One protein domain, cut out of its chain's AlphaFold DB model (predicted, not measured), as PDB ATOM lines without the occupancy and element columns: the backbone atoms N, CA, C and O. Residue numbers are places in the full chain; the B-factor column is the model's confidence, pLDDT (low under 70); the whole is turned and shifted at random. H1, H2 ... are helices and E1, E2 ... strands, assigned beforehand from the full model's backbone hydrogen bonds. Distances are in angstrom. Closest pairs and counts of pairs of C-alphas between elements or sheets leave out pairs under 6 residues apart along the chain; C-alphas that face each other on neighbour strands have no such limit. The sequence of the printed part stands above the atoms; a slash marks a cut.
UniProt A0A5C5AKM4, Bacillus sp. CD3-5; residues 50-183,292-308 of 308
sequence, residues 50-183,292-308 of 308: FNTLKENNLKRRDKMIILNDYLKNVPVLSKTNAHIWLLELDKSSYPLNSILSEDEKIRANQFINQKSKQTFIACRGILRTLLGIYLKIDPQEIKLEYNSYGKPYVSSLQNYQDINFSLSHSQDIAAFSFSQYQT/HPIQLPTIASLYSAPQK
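Overview. This is residues 50 to 183 and 292 to 308 of the 308 residues of a protein of Bacillus sp. CD3-5 (UniProt A0A5C5AKM4). A twisted sheet of four strands, E4, E5, E1 and E6, forms a wall, and the long helix H4 packs along one face of it, mainly over E4 and E5. H2 and H3 pack on H4, while H1 meets H4 near the last residues of both, making a corner, and sticks out with its residues 50 to 55; the small hairpin of E2 and E3 sits next to E4, and H5 follows E6. The printed part has 151 residues, with five named helices and six named strands in the order H1, E1, H2, H3, H4, E2, E3, E4, E5, E6, H5. The larger sheet runs E4, E5, E1, E6 and is mixed, E2 and E3 make an antiparallel sheet of two, and the class is mixed, helices and strands. The whole is compact, with a radius of gyration of the C-alphas of 15.0 A, and rounded, with spans of 43 by 38 by 36 A.

Along the chain. H1, residues 50 to 69, begins with C-alpha 50 at (50.853, 47.193, 16.854) and is 29.1 A long from first to last C-alpha. E1 is residues 81 to 88, 23.1 A. H2 is residues 95 to 98 and H3 is residues 102 to 109. H4, residues 114 to 135, is the longest helix by residues and runs 31.0 A, from C-alpha 114 at (27.635, 65.983, 27.318) to C-alpha 135 at (55.142, 57.452, 38.742). E2 is residues 144 to 146 and E3 is residues 152 to 154. E4, residues 163 to 170, and E5, residues 173 to 180, are each 23.8 A long. E6 is residues 292 to 296, 12.8 A, and H5, residues 299 to 304, ends with C-alpha 304 at (47.975, 71.896, 19.344).

Arrangement. In the larger sheet E4 and E6 are the edge strands. E4 and E5 are an antiparallel hairpin, with N 164 and O 179 within hydrogen-bond range at 2.9 A. E5 and E1 are antiparallel, with N 85 and O 176 at 2.8 A. E1 and E6 are parallel at 24 degrees, with N 294 and O 84 at 2.8 A. H4 is on this sheet at a height of 9.7 A, which gives two layers, a sheet with a helix on one face. It lies over E4 and E5 and runs along the strands, at 26 degrees to E5 on the local plane. H4 is also the hub, touching three other helices. With residues 129 to 133 alone it touches H1, about perpendicular at 77 degrees; the closest C-alphas, of Met 64 and Ile 133, are 6.3 A apart. H2 touches H4, the closest C-alphas being those of Leu 96 and Gly 125, 5.2 A. H3 and H4 are a helical hairpin at a shallow tilt of 27 degrees, opposite ways, closest at the C-alphas of Ala 108 and Lys 117, 5.4 A. H5 is close to but not clearly touching H1, and it is only just apart from H4, at 8.0 A. E2 and E3 are a hairpin, with N 145 and O 153 at 2.9 A; the closest C-alphas of E3 and E4, of Tyr 153 and Asn 164, are 7.2 A apart. In H1, H3, H4 and H5 every O i to N i+4 pair is within hydrogen-bond range; H2 is too short for one.

Size, cuts and confidence. The two C-alphas farthest apart, of Ser 148 and Lys 308, the chain's last residue, are 44.4 A apart. Residues 184 to 291 are not printed, and C-alphas 183 and 292 are 16.2 A apart across that cut. Of the links printed whole, H1 to E1 is long, with 11 residues. The mean pLDDT of the printed part is 85.9; under 70 are residues 50 to 59, 61, 92 to 95 and 304 to 308.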
ATOM      1  N   PHE A  50      49.504  46.883  16.365       33.00
ATOM      2  CA  PHE A  50      50.853  47.193  16.854       33.00
ATOM      3  C   PHE A  50      51.398  48.547  16.377       33.00
ATOM      4  O   PHE A  50      51.974  49.278  17.185       33.00
ATOM      5  N   ASN A  51      51.183  48.931  15.113       33.09
ATOM      6  CA  ASN A  51      51.660  50.227  14.607       33.09
ATOM      7  C   ASN A  51      50.903  51.397  15.249       33.09
ATOM      8  O   ASN A  51      51.517  52.348  15.732       33.09
ATOM      9  N   THR A  52      49.581  51.264  15.372       45.91
ATOM     10  CA  THR A  52      48.716  52.258  16.022       45.91
ATOM     11  C   THR A  52      49.064  52.434  17.505       45.91
ATOM     12  O   THR A  52      49.098  53.553  18.016       45.91
ATOM     13  N   LEU A  53      49.355  51.342  18.221       53.50
ATOM     14  CA  LEU A  53      49.818  51.407  19.610       53.50
ATOM     15  C   LEU A  53      51.171  52.115  19.732       53.50
ATOM     16  O   LEU A  53      51.342  52.958  20.611       53.50
ATOM     17  N   LYS A  54      52.124  51.806  18.845       56.06
ATOM     18  CA  LYS A  54      53.471  52.390  18.877       56.06
ATOM     19  C   LYS A  54      53.444  53.901  18.632       56.06
ATOM     20  O   LYS A  54      54.067  54.642  19.388       56.06
ATOM     21  N   GLU A  55      52.680  54.363  17.643       57.09
ATOM     22  CA  GLU A  55      52.490  55.795  17.373       57.09
ATOM     23  C   GLU A  55      51.789  56.522  18.524       57.09
ATOM     24  O   GLU A  55      52.196  57.617  18.916       57.09
ATOM     25  N   ASN A  56      50.760  55.909  19.114       61.81
ATOM     26  CA  ASN A  56      50.075  56.491  20.266       61.81
ATOM     27  C   ASN A  56      50.992  56.598  21.490       61.81
ATOM     28  O   ASN A  56      50.938  57.602  22.201       61.81
ATOM     29  N   ASN A  57      51.857  55.608  21.713       63.44
ATOM     30  CA  ASN A  57      52.838  55.634  22.796       63.44
ATOM     31  C   ASN A  57      53.900  56.724  22.577       63.44
ATOM     32  O   ASN A  57      54.257  57.416  23.527       63.44
ATOM     33  N   LEU A  58      54.359  56.933  21.336       60.41
ATOM     34  CA  LEU A  58      55.263  58.037  20.981       60.41
ATOM     35  C   LEU A  58      54.621  59.399  21.283       60.41
ATOM     36  O   LEU A  58      55.136  60.141  22.115       60.41
ATOM     37  N   LYS A  59      53.417  59.663  20.756       66.94
ATOM     38  CA  LYS A  59      52.695  60.930  20.994       66.94
ATOM     39  C   LYS A  59      52.419  61.211  22.476       66.94
ATOM     40  O   LYS A  59      52.274  62.367  22.873       66.94
ATOM     41  N   ARG A  60      52.276  60.173  23.307       70.88
ATOM     42  CA  ARG A  60      52.107  60.325  24.763       70.88
ATOM     43  C   ARG A  60      53.406  60.652  25.468       70.88
ATOM     44  O   ARG A  60      53.390  61.517  26.340       70.88
ATOM     45  N   ARG A  61      54.501  59.988  25.093       69.31
ATOM     46  CA  ARG A  61      55.834  60.320  25.607       69.31
ATOM     47  C   ARG A  61      56.161  61.779  25.318       69.31
ATOM     48  O   ARG A  61      56.546  62.479  26.247       69.31
ATOM     49  N   ASP A  62      55.865  62.260  24.114       73.31
ATOM     50  CA  ASP A  62      56.052  63.670  23.750       73.31
ATOM     51  C   ASP A  62      55.250  64.606  24.667       73.31
ATOM     52  O   ASP A  62      55.765  65.603  25.163       73.31
ATOM     53  N   LYS A  63      53.996  64.260  24.984       73.62
ATOM     54  CA  LYS A  63      53.162  65.059  25.902       73.62
ATOM     55  C   LYS A  63      53.660  65.041  27.340       73.62
ATOM     56  O   LYS A  63      53.596  66.065  28.014       73.62
ATOM     57  N   MET A  64      54.148  63.899  27.818       74.62
ATOM     58  CA  MET A  64      54.787  63.823  29.132       74.62
ATOM     59  C   MET A  64      56.053  64.681  29.173       74.62
ATOM     60  O   MET A  64      56.286  65.348  30.174       74.62
ATOM     61  N   ILE A  65      56.835  64.711  28.090       74.06
ATOM     62  CA  ILE A  65      58.000  65.593  27.957       74.06
ATOM     63  C   ILE A  65      57.566  67.064  28.029       74.06
ATOM     64  O   ILE A  65      58.105  67.803  28.848       74.06
ATOM     65  N   ILE A  66      56.535  67.468  27.278       80.31
ATOM     66  CA  ILE A  66      56.001  68.843  27.315       80.31
ATOM     67  C   ILE A  66      55.542  69.226  28.728       80.31
ATOM     68  O   ILE A  66      55.842  70.314  29.205       80.31
ATOM     69  N   LEU A  67      54.823  68.349  29.431       81.25
ATOM     70  CA  LEU A  67      54.369  68.643  30.794       81.25
ATOM     71  C   LEU A  67      55.512  68.636  31.820       81.25
ATOM     72  O   LEU A  67      55.460  69.400  32.781       81.25
ATOM     73  N   ASN A  68      56.566  67.842  31.608       83.81
ATOM     74  CA  ASN A  68      57.783  67.905  32.420       83.81
ATOM     75  C   ASN A  68      58.479  69.267  32.316       83.81
ATOM     76  O   ASN A  68      59.117  69.690  33.279       83.81
ATOM     77  N   ASP A  69      58.332  69.986  31.200       86.38
ATOM     78  CA  ASP A  69      58.904  71.327  31.066       86.38
ATOM     79  C   ASP A  69      58.316  72.311  32.085       86.38
ATOM     80  O   ASP A  69      59.043  73.159  32.603       86.38
ATOM     81  N   TYR A  70      57.043  72.139  32.459       87.25
ATOM     82  CA  TYR A  70      56.390  72.942  33.499       87.25
ATOM     83  C   TYR A  70      56.927  72.651  34.906       87.25
ATOM     84  O   TYR A  70      56.689  73.436  35.819       87.25
ATOM     85  N   LEU A  71      57.673  71.557  35.092       89.00
ATOM     86  CA  LEU A  71      58.313  71.207  36.360       89.00
ATOM     87  C   LEU A  71      59.771  71.664  36.464       89.00
ATOM     88  O   LEU A  71      60.330  71.597  37.553       89.00
ATOM     89  N   LYS A  72      60.394  72.153  35.381       87.19
ATOM     90  CA  LYS A  72      61.833  72.498  35.365       87.19
ATOM     91  C   LYS A  72      62.249  73.478  36.466       87.19
ATOM     92  O   LYS A  72      63.345  73.351  36.998       87.19
ATOM     93  N   ASN A  73      61.369  74.417  36.815       87.00
ATOM     94  CA  ASN A  73      61.614  75.445  37.834       87.00
ATOM     95  C   ASN A  73      60.753  75.261  39.093       87.00
ATOM     96  O   ASN A  73      60.657  76.167  39.918       87.00
ATOM     97  N   VAL A  74      60.097  74.108  39.231       91.25
ATOM     98  CA  VAL A  74      59.249  73.797  40.380       91.25
ATOM     99  C   VAL A  74      60.047  72.909  41.336       91.25
ATOM    100  O   VAL A  74      60.601  71.899  40.893       91.25
ATOM    101  N   PRO A  75      60.128  73.241  42.638       94.19
ATOM    102  CA  PRO A  75      60.772  72.372  43.617       94.19
ATOM    103  C   PRO A  75      60.193  70.964  43.565       94.19
ATOM    104  O   PRO A  75      58.981  70.803  43.554       94.19
ATOM    105  N   VAL A  76      61.053  69.945  43.567       93.62
ATOM    106  CA  VAL A  76      60.630  68.545  43.419       93.62
ATOM    107  C   VAL A  76      59.595  68.168  44.483       93.62
ATOM    108  O   VAL A  76      59.746  68.513  45.663       93.62
ATOM    109  N   LEU A  77      58.574  67.417  44.052       94.69
ATOM    110  CA  LEU A  77      57.553  66.849  44.924       94.69
ATOM    111  C   LEU A  77      58.222  66.053  46.047       94.69
ATOM    112  O   LEU A  77      59.063  65.192  45.792       94.69
ATOM    113  N   SER A  78      57.875  66.366  47.290       93.75
ATOM    114  CA  SER A  78      58.573  65.827  48.453       93.75
ATOM    115  C   SER A  78      57.656  65.778  49.671       93.75
ATOM    116  O   SER A  78      56.479  66.138  49.614       93.75
ATOM    117  N   LYS A  79      58.207  65.383  50.823       92.44
ATOM    118  CA  LYS A  79      57.511  65.461  52.117       92.44
ATOM    119  C   LYS A  79      57.124  66.890  52.514       92.44
ATOM    120  O   LYS A  79      56.261  67.042  53.374       92.44
ATOM    121  N   THR A  80      57.769  67.906  51.944       94.06
ATOM    122  CA  THR A  80      57.564  69.325  52.276       94.06
ATOM    123  C   THR A  80      57.050  70.155  51.104       94.06
ATOM    124  O   THR A  80      56.685  71.302  51.326       94.06
ATOM    125  N   ASN A  81      56.986  69.597  49.891       95.69
ATOM    126  CA  ASN A  81      56.516  70.278  48.684       95.69
ATOM    127  C   ASN A  81      55.341  69.523  48.061       95.69
ATOM    128  O   ASN A  81      55.453  68.335  47.754       95.69
ATOM    129  N   ALA A  82      54.248  70.234  47.805       96.69
ATOM    130  CA  ALA A  82      53.111  69.766  47.026       96.69
ATOM    131  C   ALA A  82      52.976  70.569  45.731       96.69
ATOM    132  O   ALA A  82      53.257  71.765  45.692       96.69
ATOM    133  N   HIS A  83      52.506  69.914  44.674       97.31
ATOM    134  CA  HIS A  83      52.257  70.547  43.380       97.31
ATOM    135  C   HIS A  83      50.765  70.712  43.150       97.31
ATOM    136  O   HIS A  83      50.009  69.752  43.326       97.31
ATOM    137  N   ILE A  84      50.355  71.896  42.699       96.81
ATOM    138  CA  ILE A  84      48.956  72.226  42.430       96.81
ATOM    139  C   ILE A  84      48.815  72.601  40.963       96.81
ATOM    140  O   ILE A  84      49.127  73.716  40.565       96.81
ATOM    141  N   TRP A  85      48.347  71.664  40.152       96.62
ATOM    142  CA  TRP A  85      48.136  71.892  38.730       96.62
ATOM    143  C   TRP A  85      46.765  72.495  38.504       96.62
ATOM    144  O   TRP A  85      45.765  71.983  39.010       96.62
ATOM    145  N   LEU A  86      46.725  73.561  37.720       94.88
ATOM    146  CA  LEU A  86      45.517  74.294  37.386       94.88
ATOM    147  C   LEU A  86      45.322  74.218  35.881       94.88
ATOM    148  O   LEU A  86      46.222  74.555  35.118       94.88
ATOM    149  N   LEU A  87      44.161  73.739  35.458       92.50
ATOM    150  CA  LEU A  87      43.814  73.546  34.059       92.50
ATOM    151  C   LEU A  87      42.574  74.362  33.728       92.50
ATOM    152  O   LEU A  87      41.534  74.189  34.365       92.50
ATOM    153  N   GLU A  88      42.669  75.180  32.685       91.12
ATOM    154  CA  GLU A  88      41.500  75.804  32.078       91.12
ATOM    155  C   GLU A  88      40.809  74.807  31.136       91.12
ATOM    156  O   GLU A  88      41.383  74.306  30.164       91.12
ATOM    157  N   LEU A  89      39.569  74.472  31.477       88.50
ATOM    158  CA  LEU A  89      38.700  73.576  30.735       88.50
ATOM    159  C   LEU A  89      38.071  74.345  29.572       88.50
ATOM    160  O   LEU A  89      37.157  75.149  29.750       88.50
ATOM    161  N   ASP A  90      38.540  74.062  28.364       82.12
ATOM    162  CA  ASP A  90      37.933  74.567  27.137       82.12
ATOM    163  C   ASP A  90      36.812  73.634  26.618       82.12
ATOM    164  O   ASP A  90      36.539  72.563  27.167       82.12
ATOM    165  N   LYS A  91      36.108  74.062  25.562       72.00
ATOM    166  CA  LYS A  91      34.987  73.307  24.965       72.00
ATOM    167  C   LYS A  91      35.424  72.217  23.987       72.00
ATOM    168  O   LYS A  91      34.567  71.579  23.373       72.00
ATOM    169  N   SER A  92      36.716  72.039  23.768       67.62
ATOM    170  CA  SER A  92      37.187  71.238  22.647       67.62
ATOM    171  C   SER A  92      37.189  69.757  22.992       67.62
ATOM    172  O   SER A  92      37.392  69.335  24.130       67.62
ATOM    173  N   SER A  93      36.919  68.941  21.979       63.72
ATOM    174  CA  SER A  93      36.962  67.491  22.097       63.72
ATOM    175  C   SER A  93      38.387  67.006  21.867       63.72
ATOM    176  O   SER A  93      38.929  67.180  20.775       63.72
ATOM    177  N   TYR A  94      38.972  66.338  22.858       65.75
ATOM    178  CA  TYR A  94      40.304  65.749  22.724       65.75
ATOM    179  C   TYR A  94      40.242  64.235  22.758       65.75
ATOM    180  O   TYR A  94      39.431  63.666  23.497       65.75
ATOM    181  N   PRO A  95      41.177  63.550  22.077       67.00
ATOM    182  CA  PRO A  95      41.294  62.100  22.141       67.00
ATOM    183  C   PRO A  95      41.858  61.617  23.494       67.00
ATOM    184  O   PRO A  95      42.481  60.559  23.565       67.00
ATOM    185  N   LEU A  96      41.621  62.349  24.590       81.75
ATOM    186  CA  LEU A  96      41.924  61.921  25.956       81.75
ATOM    187  C   LEU A  96      41.179  60.637  26.324       81.75
ATOM    188  O   LEU A  96      41.692  59.852  27.111       81.75
ATOM    189  N   ASN A  97      40.039  60.361  25.678       82.81
ATOM    190  CA  ASN A  97      39.322  59.093  25.817       82.81
ATOM    191  C   ASN A  97      40.207  57.869  25.529       82.81
ATOM    192  O   ASN A  97      39.976  56.806  26.094       82.81
ATOM    193  N   SER A  98      41.230  58.007  24.678       84.19
ATOM    194  CA  SER A  98      42.178  56.921  24.433       84.19
ATOM    195  C   SER A  98      43.008  56.585  25.675       84.19
ATOM    196  O   SER A  98      43.341  55.424  25.852       84.19
ATOM    197  N   ILE A  99      43.310  57.551  26.548       87.88
ATOM    198  CA  ILE A  99      44.186  57.384  27.722       87.88
ATOM    199  C   ILE A  99      43.437  56.776  28.921       87.88
ATOM    200  O   ILE A  99      44.060  56.177  29.796       87.88
ATOM    201  N   LEU A 100      42.111  56.924  28.961       91.19
ATOM    202  CA  LEU A 100      41.262  56.382  30.022       91.19
ATOM    203  C   LEU A 100      41.294  54.845  30.040       91.19
ATOM    204  O   LEU A 100      41.359  54.197  28.991       91.19
ATOM    205  N   SER A 101      41.168  54.268  31.234       91.12
ATOM    206  CA  SER A 101      40.895  52.840  31.398       91.12
ATOM    207  C   SER A 101      39.471  52.491  30.949       91.12
ATOM    208  O   SER A 101      38.606  53.361  30.830       91.12
ATOM    209  N   GLU A 102      39.187  51.206  30.731       90.50
ATOM    210  CA  GLU A 102      37.839  50.768  30.340       90.50
ATOM    211  C   GLU A 102      36.769  51.126  31.380       90.50
ATOM    212  O   GLU A 102      35.701  51.621  31.023       90.50
ATOM    213  N   ASP A 103      37.066  50.978  32.674       88.88
ATOM    214  CA  ASP A 103      36.134  51.370  33.739       88.88
ATOM    215  C   ASP A 103      35.865  52.888  33.732       88.88
ATOM    216  O   ASP A 103      34.740  53.334  33.976       88.88
ATOM    217  N   GLU A 104      36.869  53.703  33.397       93.19
ATOM    218  CA  GLU A 104      36.709  55.153  33.263       93.19
ATOM    219  C   GLU A 104      35.906  55.529  32.017       93.19
ATOM    220  O   GLU A 104      35.054  56.412  32.101       93.19
ATOM    221  N   LYS A 105      36.110  54.847  30.884       92.81
ATOM    222  CA  LYS A 105      35.296  55.035  29.670       92.81
ATOM    223  C   LYS A 105      33.832  54.685  29.929       92.81
ATOM    224  O   LYS A 105      32.940  55.441  29.545       92.81
ATOM    225  N   ILE A 106      33.573  53.575  30.624       92.50
ATOM    226  CA  ILE A 106      32.220  53.176  31.033       92.50
ATOM    227  C   ILE A 106      31.596  54.267  31.903       92.50
ATOM    228  O   ILE A 106      30.486  54.715  31.616       92.50
ATOM    229  N   ARG A 107      32.318  54.753  32.920       90.00
ATOM    230  CA  ARG A 107      31.841  55.838  33.788       90.00
ATOM    231  C   ARG A 107      31.589  57.134  33.016       90.00
ATOM    232  O   ARG A 107      30.577  57.789  33.246       90.00
ATOM    233  N   ALA A 108      32.458  57.491  32.072       90.75
ATOM    234  CA  ALA A 108      32.257  58.652  31.207       90.75
ATOM    235  C   ALA A 108      30.949  58.538  30.405       90.75
ATOM    236  O   ALA A 108      30.214  59.512  30.262       90.75
ATOM    237  N   ASN A 109      30.620  57.342  29.917       91.06
ATOM    238  CA  ASN A 109      29.401  57.088  29.150       91.06
ATOM    239  C   ASN A 109      28.109  57.099  29.989       91.06
ATOM    240  O   ASN A 109      27.033  57.135  29.405       91.06
ATOM    241  N   GLN A 110      28.192  57.108  31.323       92.00
ATOM    242  CA  GLN A 110      27.017  57.219  32.202       92.00
ATOM    243  C   GLN A 110      26.541  58.663  32.399       92.00
ATOM    244  O   GLN A 110      25.428  58.884  32.874       92.00
ATOM    245  N   PHE A 111      27.364  59.659  32.060       85.38
ATOM    246  CA  PHE A 111      26.937  61.051  32.133       85.38
ATOM    247  C   PHE A 111      25.895  61.342  31.051       85.38
ATOM    248  O   PHE A 111      26.184  61.250  29.861       85.38
ATOM    249  N   ILE A 112      24.701  61.753  31.485       88.44
ATOM    250  CA  ILE A 112      23.607  62.177  30.594       88.44
ATOM    251  C   ILE A 112      23.988  63.478  29.877       88.44
ATOM    252  O   ILE A 112      23.751  63.651  28.685       88.44
ATOM    253  N   ASN A 113      24.595  64.409  30.615       88.00
ATOM    254  CA  ASN A 113      24.994  65.702  30.089       88.00
ATOM    255  C   ASN A 113      26.363  65.616  29.394       88.00
ATOM    256  O   ASN A 113      27.367  65.251  30.013       88.00
ATOM    257  N   GLN A 114      26.413  66.025  28.123       88.19
ATOM    258  CA  GLN A 114      27.635  65.983  27.318       88.19
ATOM    259  C   GLN A 114      28.756  66.870  27.882       88.19
ATOM    260  O   GLN A 114      29.912  66.462  27.838       88.19
ATOM    261  N   LYS A 115      28.447  68.043  28.459       86.56
ATOM    262  CA  LYS A 115      29.455  68.899  29.114       86.56
ATOM    263  C   LYS A 115      30.089  68.154  30.289       86.56
ATOM    264  O   LYS A 115      31.307  68.035  30.328       86.56
ATOM    265  N   SER A 116      29.287  67.561  31.177       87.50
ATOM    266  CA  SER A 116      29.799  66.773  32.311       87.50
ATOM    267  C   SER A 116      30.636  65.573  31.860       87.50
ATOM    268  O   SER A 116      31.685  65.305  32.444       87.50
ATOM    269  N   LYS A 117      30.217  64.884  30.789       89.69
ATOM    270  CA  LYS A 117      30.993  63.800  30.172       89.69
ATOM    271  C   LYS A 117      32.366  64.280  29.702       89.69
ATOM    272  O   LYS A 117      33.373  63.656  30.026       89.69
ATOM    273  N   GLN A 118      32.411  65.386  28.957       88.88
ATOM    274  CA  GLN A 118      33.664  65.942  28.443       88.88
ATOM    275  C   GLN A 118      34.567  66.435  29.575       88.88
ATOM    276  O   GLN A 118      35.746  66.096  29.589       88.88
ATOM    277  N   THR A 119      34.020  67.132  30.577       89.31
ATOM    278  CA  THR A 119      34.770  67.545  31.773       89.31
ATOM    279  C   THR A 119      35.363  66.343  32.504       89.31
ATOM    280  O   THR A 119      36.535  66.373  32.877       89.31
ATOM    281  N   PHE A 120      34.601  65.255  32.665       91.06
ATOM    282  CA  PHE A 120      35.111  64.031  33.280       91.06
ATOM    283  C   PHE A 120      36.271  63.425  32.477       91.06
ATOM    284  O   PHE A 120      37.310  63.118  33.060       91.06
ATOM    285  N   ILE A 121      36.121  63.282  31.154       91.50
ATOM    286  CA  ILE A 121      37.170  62.745  30.269       91.50
ATOM    287  C   ILE A 121      38.423  63.623  30.322       91.50
ATOM    288  O   ILE A 121      39.527  63.100  30.465       91.50
ATOM    289  N   ALA A 122      38.254  64.945  30.255       90.81
ATOM    290  CA  ALA A 122      39.333  65.918  30.344       90.81
ATOM    291  C   ALA A 122      40.104  65.786  31.660       90.81
ATOM    292  O   ALA A 122      41.312  65.542  31.660       90.81
ATOM    293  N   CYS A 123      39.395  65.859  32.789       93.00
ATOM    294  CA  CYS A 123      40.020  65.792  34.102       93.00
ATOM    295  C   CYS A 123      40.689  64.435  34.343       93.00
ATOM    296  O   CYS A 123      41.790  64.379  34.880       93.00
ATOM    297  N   ARG A 124      40.055  63.323  33.946       94.38
ATOM    298  CA  ARG A 124      40.650  61.988  34.105       94.38
ATOM    299  C   ARG A 124      41.851  61.772  33.199       94.38
ATOM    300  O   ARG A 124      42.855  61.255  33.675       94.38
ATOM    301  N   GLY A 125      41.781  62.199  31.942       92.19
ATOM    302  CA  GLY A 125      42.908  62.122  31.018       92.19
ATOM    303  C   GLY A 125      44.124  62.871  31.559       92.19
ATOM    304  O   GLY A 125      45.192  62.279  31.689       92.19
ATOM    305  N   ILE A 126      43.936  64.130  31.969       92.56
ATOM    306  CA  ILE A 126      45.010  64.954  32.540       92.56
ATOM    307  C   ILE A 126      45.528  64.374  33.857       92.56
ATOM    308  O   ILE A 126      46.739  64.270  34.021       92.56
ATOM    309  N   LEU A 127      44.654  63.906  34.756       95.56
ATOM    310  CA  LEU A 127      45.079  63.230  35.986       95.56
ATOM    311  C   LEU A 127      46.009  62.045  35.687       95.56
ATOM    312  O   LEU A 127      47.061  61.928  36.309       95.56
ATOM    313  N   ARG A 128      45.642  61.177  34.736       95.12
ATOM    314  CA  ARG A 128      46.469  60.024  34.350       95.12
ATOM    315  C   ARG A 128      47.797  60.465  33.749       95.12
ATOM    316  O   ARG A 128      48.826  59.886  34.076       95.12
ATOM    317  N   THR A 129      47.798  61.503  32.914       92.12
ATOM    318  CA  THR A 129      49.036  62.057  32.357       92.12
ATOM    319  C   THR A 129      49.959  62.606  33.447       92.12
ATOM    320  O   THR A 129      51.141  62.270  33.457       92.12
ATOM    321  N   LEU A 130      49.428  63.378  34.398       94.69
ATOM    322  CA  LEU A 130      50.195  63.919  35.523       94.69
ATOM    323  C   LEU A 130      50.719  62.810  36.444       94.69
ATOM    324  O   LEU A 130      51.878  62.835  36.843       94.69
ATOM    325  N   LEU A 131      49.909  61.791  36.741       96.00
ATOM    326  CA  LEU A 131      50.373  60.621  37.488       96.00
ATOM    327  C   LEU A 131      51.482  59.873  36.743       96.00
ATOM    328  O   LEU A 131      52.425  59.417  37.379       96.00
ATOM    329  N   GLY A 132      51.408  59.781  35.414       93.62
ATOM    330  CA  GLY A 132      52.450  59.146  34.607       93.62
ATOM    331  C   GLY A 132      53.802  59.842  34.737       93.62
ATOM    332  O   GLY A 132      54.832  59.173  34.755       93.62
ATOM    333  N   ILE A 133      53.806  61.167  34.913       93.06
ATOM    334  CA  ILE A 133      55.018  61.949  35.183       93.06
ATOM    335  C   ILE A 133      55.632  61.560  36.531       93.06
ATOM    336  O   ILE A 133      56.807  61.199  36.582       93.06
ATOM    337  N   TYR A 134      54.844  61.583  37.612       94.69
ATOM    338  CA  TYR A 134      55.358  61.274  38.953       94.69
ATOM    339  C   TYR A 134      55.770  59.807  39.099       94.69
ATOM    340  O   TYR A 134      56.843  59.503  39.616       94.69
ATOM    341  N   LEU A 135      54.936  58.892  38.605       94.38
ATOM    342  CA  LEU A 135      55.142  57.452  38.742       94.38
ATOM    343  C   LEU A 135      56.124  56.889  37.706       94.38
ATOM    344  O   LEU A 135      56.606  55.775  37.887       94.38
ATOM    345  N   LYS A 136      56.417  57.635  36.632       92.25
ATOM    346  CA  LYS A 136      57.173  57.165  35.455       92.25
ATOM    347  C   LYS A 136      56.540  55.926  34.803       92.25
ATOM    348  O   LYS A 136      57.240  55.023  34.353       92.25
ATOM    349  N   ILE A 137      55.208  55.893  34.755       92.69
ATOM    350  CA  ILE A 137      54.391  54.819  34.164       92.69
ATOM    351  C   ILE A 137      53.596  55.413  32.996       92.69
ATOM    352  O   ILE A 137      53.180  56.571  33.070       92.69
ATOM    353  N   ASP A 138      53.363  54.647  31.923       90.06
ATOM    354  CA  ASP A 138      52.478  55.115  30.848       90.06
ATOM    355  C   ASP A 138      51.086  55.431  31.430       90.06
ATOM    356  O   ASP A 138      50.511  54.590  32.127       90.06
ATOM    357  N   PRO A 139      50.502  56.608  31.144       91.50
ATOM    358  CA  PRO A 139      49.184  56.988  31.638       91.50
ATOM    359  C   PRO A 139      48.085  55.931  31.454       91.50
ATOM    360  O   PRO A 139      47.188  55.848  32.290       91.50
ATOM    361  N   GLN A 140      48.117  55.096  30.411       91.00
ATOM    362  CA  GLN A 140      47.150  54.004  30.223       91.00
ATOM    363  C   GLN A 140      47.343  52.827  31.185       91.00
ATOM    364  O   GLN A 140      46.374  52.157  31.535       91.00
ATOM    365  N   GLU A 141      48.570  52.583  31.633       92.88
ATOM    366  CA  GLU A 141      48.929  51.435  32.472       92.88
ATOM    367  C   GLU A 141      48.735  51.705  33.970       92.88
ATOM    368  O   GLU A 141      48.778  50.782  34.790       92.88
ATOM    369  N   ILE A 142      48.487  52.963  34.340       95.69
ATOM    370  CA  ILE A 142      48.224  53.365  35.723       95.69
ATOM    371  C   ILE A 142      46.924  52.724  36.216       95.69
ATOM    372  O   ILE A 142      45.829  52.959  35.691       95.69
ATOM    373  N   LYS A 143      47.033  51.935  37.277       96.12
ATOM    374  CA  LYS A 143      45.915  51.288  37.953       96.12
ATOM    375  C   LYS A 143      45.431  52.195  39.073       96.12
ATOM    376  O   LYS A 143      46.078  52.328  40.111       96.12
ATOM    377  N   LEU A 144      44.281  52.823  38.841       96.06
ATOM    378  CA  LEU A 144      43.548  53.541  39.875       96.06
ATOM    379  C   LEU A 144      42.570  52.590  40.556       96.06
ATOM    380  O   LEU A 144      41.695  52.013  39.910       96.06
ATOM    381  N   GLU A 145      42.715  52.461  41.863       94.94
ATOM    382  CA  GLU A 145      41.770  51.782  42.735       94.94
ATOM    383  C   GLU A 145      40.889  52.813  43.442       94.94
ATOM    384  O   GLU A 145      41.140  54.018  43.391       94.94
ATOM    385  N   TYR A 146      39.817  52.348  44.076       91.69
ATOM    386  CA  TYR A 146      38.831  53.207  44.718       91.69
ATOM    387  C   TYR A 146      38.516  52.666  46.099       91.69
ATOM    388  O   TYR A 146      38.250  51.474  46.262       91.69
ATOM    389  N   ASN A 147      38.513  53.548  47.096       89.56
ATOM    390  CA  ASN A 147      38.106  53.143  48.434       89.56
ATOM    391  C   ASN A 147      36.579  52.929  48.499       89.56
ATOM    392  O   ASN A 147      35.851  53.168  47.530       89.56
ATOM    393  N   SER A 148      36.067  52.511  49.659       88.88
ATOM    394  CA  SER A 148      34.624  52.308  49.889       88.88
ATOM    395  C   SER A 148      33.763  53.555  49.635       88.88
ATOM    396  O   SER A 148      32.554  53.432  49.461       88.88
ATOM    397  N   TYR A 149      34.384  54.733  49.571       87.00
ATOM    398  CA  TYR A 149      33.763  56.040  49.371       87.00
ATOM    399  C   TYR A 149      33.984  56.600  47.962       87.00
ATOM    400  O   TYR A 149      33.643  57.745  47.687       87.00
ATOM    401  N   GLY A 150      34.587  55.827  47.058       86.50
ATOM    402  CA  GLY A 150      34.811  56.256  45.682       86.50
ATOM    403  C   GLY A 150      35.932  57.285  45.499       86.50
ATOM    404  O   GLY A 150      36.050  57.827  44.396       86.50
ATOM    405  N   LYS A 151      36.773  57.547  46.514       89.88
ATOM    406  CA  LYS A 151      38.011  58.317  46.321       89.88
ATOM    407  C   LYS A 151      39.008  57.448  45.543       89.88
ATOM    408  O   LYS A 151      39.342  56.363  46.031       89.88
ATOM    409  N   PRO A 152      39.477  57.897  44.365       93.88
ATOM    410  CA  PRO A 152      40.509  57.187  43.629       93.88
ATOM    411  C   PRO A 152      41.869  57.310  44.327       93.88
ATOM    412  O   PRO A 152      42.179  58.351  44.907       93.88
ATOM    413  N   TYR A 153      42.687  56.269  44.223       96.00
ATOM    414  CA  TYR A 153      44.088  56.251  44.641       96.00
ATOM    415  C   TYR A 153      44.906  55.345  43.706       96.00
ATOM    416  O   TYR A 153      44.350  54.500  43.007       96.00
ATOM    417  N   VAL A 154      46.225  55.543  43.643       97.25
ATOM    418  CA  VAL A 154      47.118  54.685  42.842       97.25
ATOM    419  C   VAL A 154      47.273  53.340  43.549       97.25
ATOM    420  O   VAL A 154      47.545  53.320  44.747       97.25
ATOM    421  N   SER A 155      47.129  52.232  42.819       96.75
ATOM    422  CA  SER A 155      47.348  50.883  43.357       96.75
ATOM    423  C   SER A 155      48.693  50.788  44.084       96.75
ATOM    424  O   SER A 155      49.713  51.270  43.584       96.75
ATOM    425  N   SER A 156      48.714  50.137  45.249       94.56
ATOM    426  CA  SER A 156      49.921  50.009  46.082       94.56
ATOM    427  C   SER A 156      51.081  49.331  45.345       94.56
ATOM    428  O   SER A 156      52.237  49.656  45.598       94.56
ATOM    429  N   LEU A 157      50.777  48.466  44.373       95.00
ATOM    430  CA  LEU A 157      51.764  47.801  43.514       95.00
ATOM    431  C   LEU A 157      52.512  48.759  42.574       95.00
ATOM    432  O   LEU A 157      53.559  48.396  42.058       95.00
ATOM    433  N   GLN A 158      51.963  49.945  42.309       96.25
ATOM    434  CA  GLN A 158      52.549  50.951  41.418       96.25
ATOM    435  C   GLN A 158      52.974  52.225  42.163       96.25
ATOM    436  O   GLN A 158      53.669  53.060  41.591       96.25
ATOM    437  N   ASN A 159      52.579  52.394  43.431       96.00
ATOM    438  CA  ASN A 159      52.765  53.637  44.181       96.00
ATOM    439  C   ASN A 159      53.994  53.633  45.107       96.00
ATOM    440  O   ASN A 159      53.903  53.995  46.279       96.00
ATOM    441  N   TYR A 160      55.162  53.245  44.592       92.19
ATOM    442  CA  TYR A 160      56.405  53.150  45.380       92.19
ATOM    443  C   TYR A 160      56.847  54.474  46.023       92.19
ATOM    444  O   TYR A 160      57.569  54.476  47.017       92.19
ATOM    445  N   GLN A 161      56.429  55.603  45.449       91.00
ATOM    446  CA  GLN A 161      56.758  56.938  45.942       91.00
ATOM    447  C   GLN A 161      55.728  57.487  46.937       91.00
ATOM    448  O   GLN A 161      55.931  58.594  47.423       91.00
ATOM    449  N   ASP A 162      54.656  56.747  47.249       95.75
ATOM    450  CA  ASP A 162      53.551  57.195  48.110       95.75
ATOM    451  C   ASP A 162      52.945  58.536  47.646       95.75
ATOM    452  O   ASP A 162      52.791  59.510  48.395       95.75
ATOM    453  N   ILE A 163      52.643  58.592  46.347       97.38
ATOM    454  CA  ILE A 163      51.968  59.722  45.721       97.38
ATOM    455  C   ILE A 163      50.510  59.717  46.155       97.38
ATOM    456  O   ILE A 163      49.757  58.770  45.914       97.38
ATOM    457  N   ASN A 164      50.112  60.819  46.769       97.62
ATOM    458  CA  ASN A 164      48.748  61.112  47.155       97.62
ATOM    459  C   ASN A 164      48.233  62.235  46.260       97.62
ATOM    460  O   ASN A 164      48.974  63.159  45.919       97.62
ATOM    461  N   PHE A 165      46.963  62.161  45.866       98.12
ATOM    462  CA  PHE A 165      46.377  63.184  45.013       98.12
ATOM    463  C   PHE A 165      44.929  63.504  45.371       98.12
ATOM    464  O   PHE A 165      44.215  62.730  46.015       98.12
ATOM    465  N   SER A 166      44.494  64.670  44.913       98.06
ATOM    466  CA  SER A 166      43.104  65.097  44.933       98.06
ATOM    467  C   SER A 166      42.801  65.908  43.679       98.06
ATOM    468  O   SER A 166      43.698  66.476  43.059       98.06
ATOM    469  N   LEU A 167      41.535  65.912  43.282       96.50
ATOM    470  CA  LEU A 167      41.038  66.587  42.094       96.50
ATOM    471  C   LEU A 167      39.712  67.250  42.441       96.50
ATOM    472  O   LEU A 167      38.824  66.604  43.007       96.50
ATOM    473  N   SER A 168      39.564  68.504  42.038       96.00
ATOM    474  CA  SER A 168      38.280  69.190  42.003       96.00
ATOM    475  C   SER A 168      38.152  70.024  40.734       96.00
ATOM    476  O   SER A 168      39.154  70.385  40.122       96.00
ATOM    477  N   HIS A 169      36.930  70.300  40.305       94.75
ATOM    478  CA  HIS A 169      36.678  71.188  39.183       94.75
ATOM    479  C   HIS A 169      35.381  71.952  39.412       94.75
ATOM    480  O   HIS A 169      34.412  71.400  39.933       94.75
ATOM    481  N   SER A 170      35.337  73.193  38.950       93.62
ATOM    482  CA  SER A 170      34.128  74.007  38.946       93.62
ATOM    483  C   SER A 170      34.154  74.905  37.718       93.62
ATOM    484  O   SER A 170      35.196  75.451  37.369       93.62
ATOM    485  N   GLN A 171      33.020  74.967  37.019       90.88
ATOM    486  CA  GLN A 171      32.866  75.621  35.715       90.88
ATOM    487  C   GLN A 171      34.015  75.334  34.728       90.88
ATOM    488  O   GLN A 171      34.062  74.239  34.167       90.88
ATOM    489  N   ASP A 172      34.879  76.318  34.478       90.94
ATOM    490  CA  ASP A 172      35.960  76.297  33.492       90.94
ATOM    491  C   ASP A 172      37.335  75.985  34.096       90.94
ATOM    492  O   ASP A 172      38.321  76.019  33.371       90.94
ATOM    493  N   ILE A 173      37.438  75.642  35.383       93.31
ATOM    494  CA  ILE A 173      38.724  75.325  36.021       93.31
ATOM    495  C   ILE A 173      38.703  73.928  36.643       93.31
ATOM    496  O   ILE A 173      37.776  73.560  37.366       93.31
ATOM    497  N   ALA A 174      39.768  73.162  36.405       95.19
ATOM    498  CA  ALA A 174      40.101  71.951  37.143       95.19
ATOM    499  C   ALA A 174      41.408  72.140  37.922       95.19
ATOM    500  O   ALA A 174      42.387  72.664  37.394       95.19
ATOM    501  N   ALA A 175      41.425  71.683  39.169       97.06
ATOM    502  CA  ALA A 175      42.567  71.747  40.063       97.06
ATOM    503  C   ALA A 175      42.972  70.336  40.511       97.06
ATOM    504  O   ALA A 175      42.132  69.546  40.950       97.06
ATOM    505  N   PHE A 176      44.265  70.032  40.423       98.00
ATOM    506  CA  PHE A 176      44.854  68.754  40.811       98.00
ATOM    507  C   PHE A 176      45.952  69.007  41.833       98.00
ATOM    508  O   PHE A 176      46.924  69.697  41.540       98.00
ATOM    509  N   SER A 177      45.832  68.428  43.019       98.12
ATOM    510  CA  SER A 177      46.865  68.525  44.047       98.12
ATOM    511  C   SER A 177      47.609  67.206  44.170       98.12
ATOM    512  O   SER A 177      46.954  66.169  44.285       98.12
ATOM    513  N   PHE A 178      48.935  67.249  44.222       98.38
ATOM    514  CA  PHE A 178      49.794  66.092  44.464       98.38
ATOM    515  C   PHE A 178      50.691  66.350  45.667       98.38
ATOM    516  O   PHE A 178      51.204  67.454  45.839       98.38
ATOM    517  N   SER A 179      50.900  65.317  46.473       97.62
ATOM    518  CA  SER A 179      51.812  65.311  47.616       97.62
ATOM    519  C   SER A 179      52.498  63.956  47.724       97.62
ATOM    520  O   SER A 179      52.000  62.946  47.222       97.62
ATOM    521  N   GLN A 180      53.632  63.935  48.419       95.88
ATOM    522  CA  GLN A 180      54.337  62.706  48.755       95.88
ATOM    523  C   GLN A 180      54.186  62.406  50.252       95.88
ATOM    524  O   GLN A 180      54.377  63.300  51.078       95.88
ATOM    525  N   TYR A 181      53.846  61.163  50.610       93.12
ATOM    526  CA  TYR A 181      53.709  60.666  51.995       93.12
ATOM    527  C   TYR A 181      52.639  61.336  52.871       93.12
ATOM    528  O   TYR A 181      52.489  60.999  54.048       93.12
ATOM    529  N   GLN A 182      51.907  62.315  52.344       92.25
ATOM    530  CA  GLN A 182      50.904  63.060  53.094       92.25
ATOM    531  C   GLN A 182      49.567  63.019  52.382       92.25
ATOM    532  O   GLN A 182      49.487  63.261  51.180       92.25
ATOM    533  N   THR A 183      48.495  62.809  53.139       94.75
ATOM    534  CA  THR A 183      47.137  62.968  52.620       94.75
ATOM    535  C   THR A 183      46.901  64.415  52.211       94.75
ATOM    536  O   THR A 183      47.137  65.325  53.008       94.75
ATOM    537  N   HIS A 292      53.187  74.601  45.380       94.38
ATOM    538  CA  HIS A 292      53.717  75.154  44.141       94.38
ATOM    539  C   HIS A 292      52.625  75.105  43.067       94.38
ATOM    540  O   HIS A 292      52.346  74.020  42.541       94.38
ATOM    541  N   PRO A 293      51.938  76.230  42.788       92.88
ATOM    542  CA  PRO A 293      50.930  76.290  41.743       92.88
ATOM    543  C   PRO A 293      51.579  76.232  40.358       92.88
ATOM    544  O   PRO A 293      52.583  76.890  40.096       92.88
ATOM    545  N   ILE A 294      50.987  75.444  39.467       94.25
ATOM    546  CA  ILE A 294      51.465  75.205  38.108       94.25
ATOM    547  C   ILE A 294      50.283  75.408  37.169       94.25
ATOM    548  O   ILE A 294      49.366  74.584  37.106       94.25
ATOM    549  N   GLN A 295      50.296  76.525  36.451       91.75
ATOM    550  CA  GLN A 295      49.249  76.840  35.494       91.75
ATOM    551  C   GLN A 295      49.521  76.111  34.180       91.75
ATOM    552  O   GLN A 295      50.515  76.370  33.503       91.75
ATOM    553  N   LEU A 296      48.615  75.214  33.812       89.06
ATOM    554  CA  LEU A 296      48.561  74.654  32.473       89.06
ATOM    555  C   LEU A 296      47.793  75.609  31.558       89.06
ATOM    556  O   LEU A 296      46.827  76.245  32.000       89.06
ATOM    557  N   PRO A 297      48.169  75.683  30.273       85.12
ATOM    558  CA  PRO A 297      47.308  76.301  29.292       85.12
ATOM    559  C   PRO A 297      46.093  75.395  29.053       85.12
ATOM    560  O   PRO A 297      45.973  74.297  29.611       85.12
ATOM    561  N   THR A 298      45.177  75.851  28.206       84.69
ATOM    562  CA  THR A 298      44.015  75.052  27.821       84.69
ATOM    563  C   THR A 298      44.447  73.715  27.219       84.69
ATOM    564  O   THR A 298      45.555  73.568  26.682       84.69
ATOM    565  N   ILE A 299      43.561  72.719  27.265       79.94
ATOM    566  CA  ILE A 299      43.846  71.426  26.636       79.94
ATOM    567  C   ILE A 299      44.112  71.628  25.133       79.94
ATOM    568  O   ILE A 299      44.934  70.914  24.565       79.94
ATOM    569  N   ALA A 300      43.523  72.658  24.511       77.69
ATOM    570  CA  ALA A 300      43.732  72.986  23.099       77.69
ATOM    571  C   ALA A 300      45.193  73.270  22.866       77.69
ATOM    572  O   ALA A 300      45.839  72.580  22.088       77.69
ATOM    573  N   SER A 301      45.716  74.222  23.631       78.75
ATOM    574  CA  SER A 301      47.097  74.659  23.543       78.75
ATOM    575  C   SER A 301      48.083  73.545  23.890       78.75
ATOM    576  O   SER A 301      49.135  73.456  23.262       78.75
ATOM    577  N   LEU A 302      47.760  72.686  24.866       76.69
ATOM    578  CA  LEU A 302      48.600  71.537  25.219       76.69
ATOM    579  C   LEU A 302      48.702  70.514  24.076       76.69
ATOM    580  O   LEU A 302      49.714  69.828  23.953       76.69
ATOM    581  N   TYR A 303      47.649  70.379  23.265       70.19
ATOM    582  CA  TYR A 303      47.532  69.343  22.234       70.19
ATOM    583  C   TYR A 303      47.688  69.886  20.803       70.19
ATOM    584  O   TYR A 303      47.800  69.081  19.880       70.19
ATOM    585  N   SER A 304      47.725  71.209  20.616       64.25
ATOM    586  CA  SER A 304      47.975  71.896  19.344       64.25
ATOM    587  C   SER A 304      49.425  72.353  19.166       64.25
ATOM    588  O   SER A 304      49.771  72.829  18.087       64.25
ATOM    589  N   ALA A 305      50.266  72.260  20.203       52.84
ATOM    590  CA  ALA A 305      51.677  72.607  20.093       52.84
ATOM    591  C   ALA A 305      52.340  71.740  19.002       52.84
ATOM    592  O   ALA A 305      52.188  70.512  19.042       52.84
ATOM    593  N   PRO A 306      53.042  72.341  18.018       41.91
ATOM    594  CA  PRO A 306      53.732  71.570  16.997       41.91
ATOM    595  C   PRO A 306      54.728  70.637  17.681       41.91
ATOM    596  O   PRO A 306      55.512  71.069  18.529       41.91
ATOM    597  N   GLN A 307      54.661  69.354  17.328       45.16
ATOM    598  CA  GLN A 307      55.690  68.385  17.685       45.16
ATOM    599  C   GLN A 307      56.986  68.885  17.035       45.16
ATOM    600  O   GLN A 307      57.090  68.868  15.809       45.16
ATOM    601  N   LYS A 308      57.882  69.465  17.838       36.69
ATOM    602  CA  LYS A 308      59.214  69.870  17.384       36.69
ATOM    603  C   LYS A 308      60.082  68.648  17.144       36.69
ATOM    604  O   LYS A 308      59.975  67.703  17.958       36.69
TER     605      LYS A 308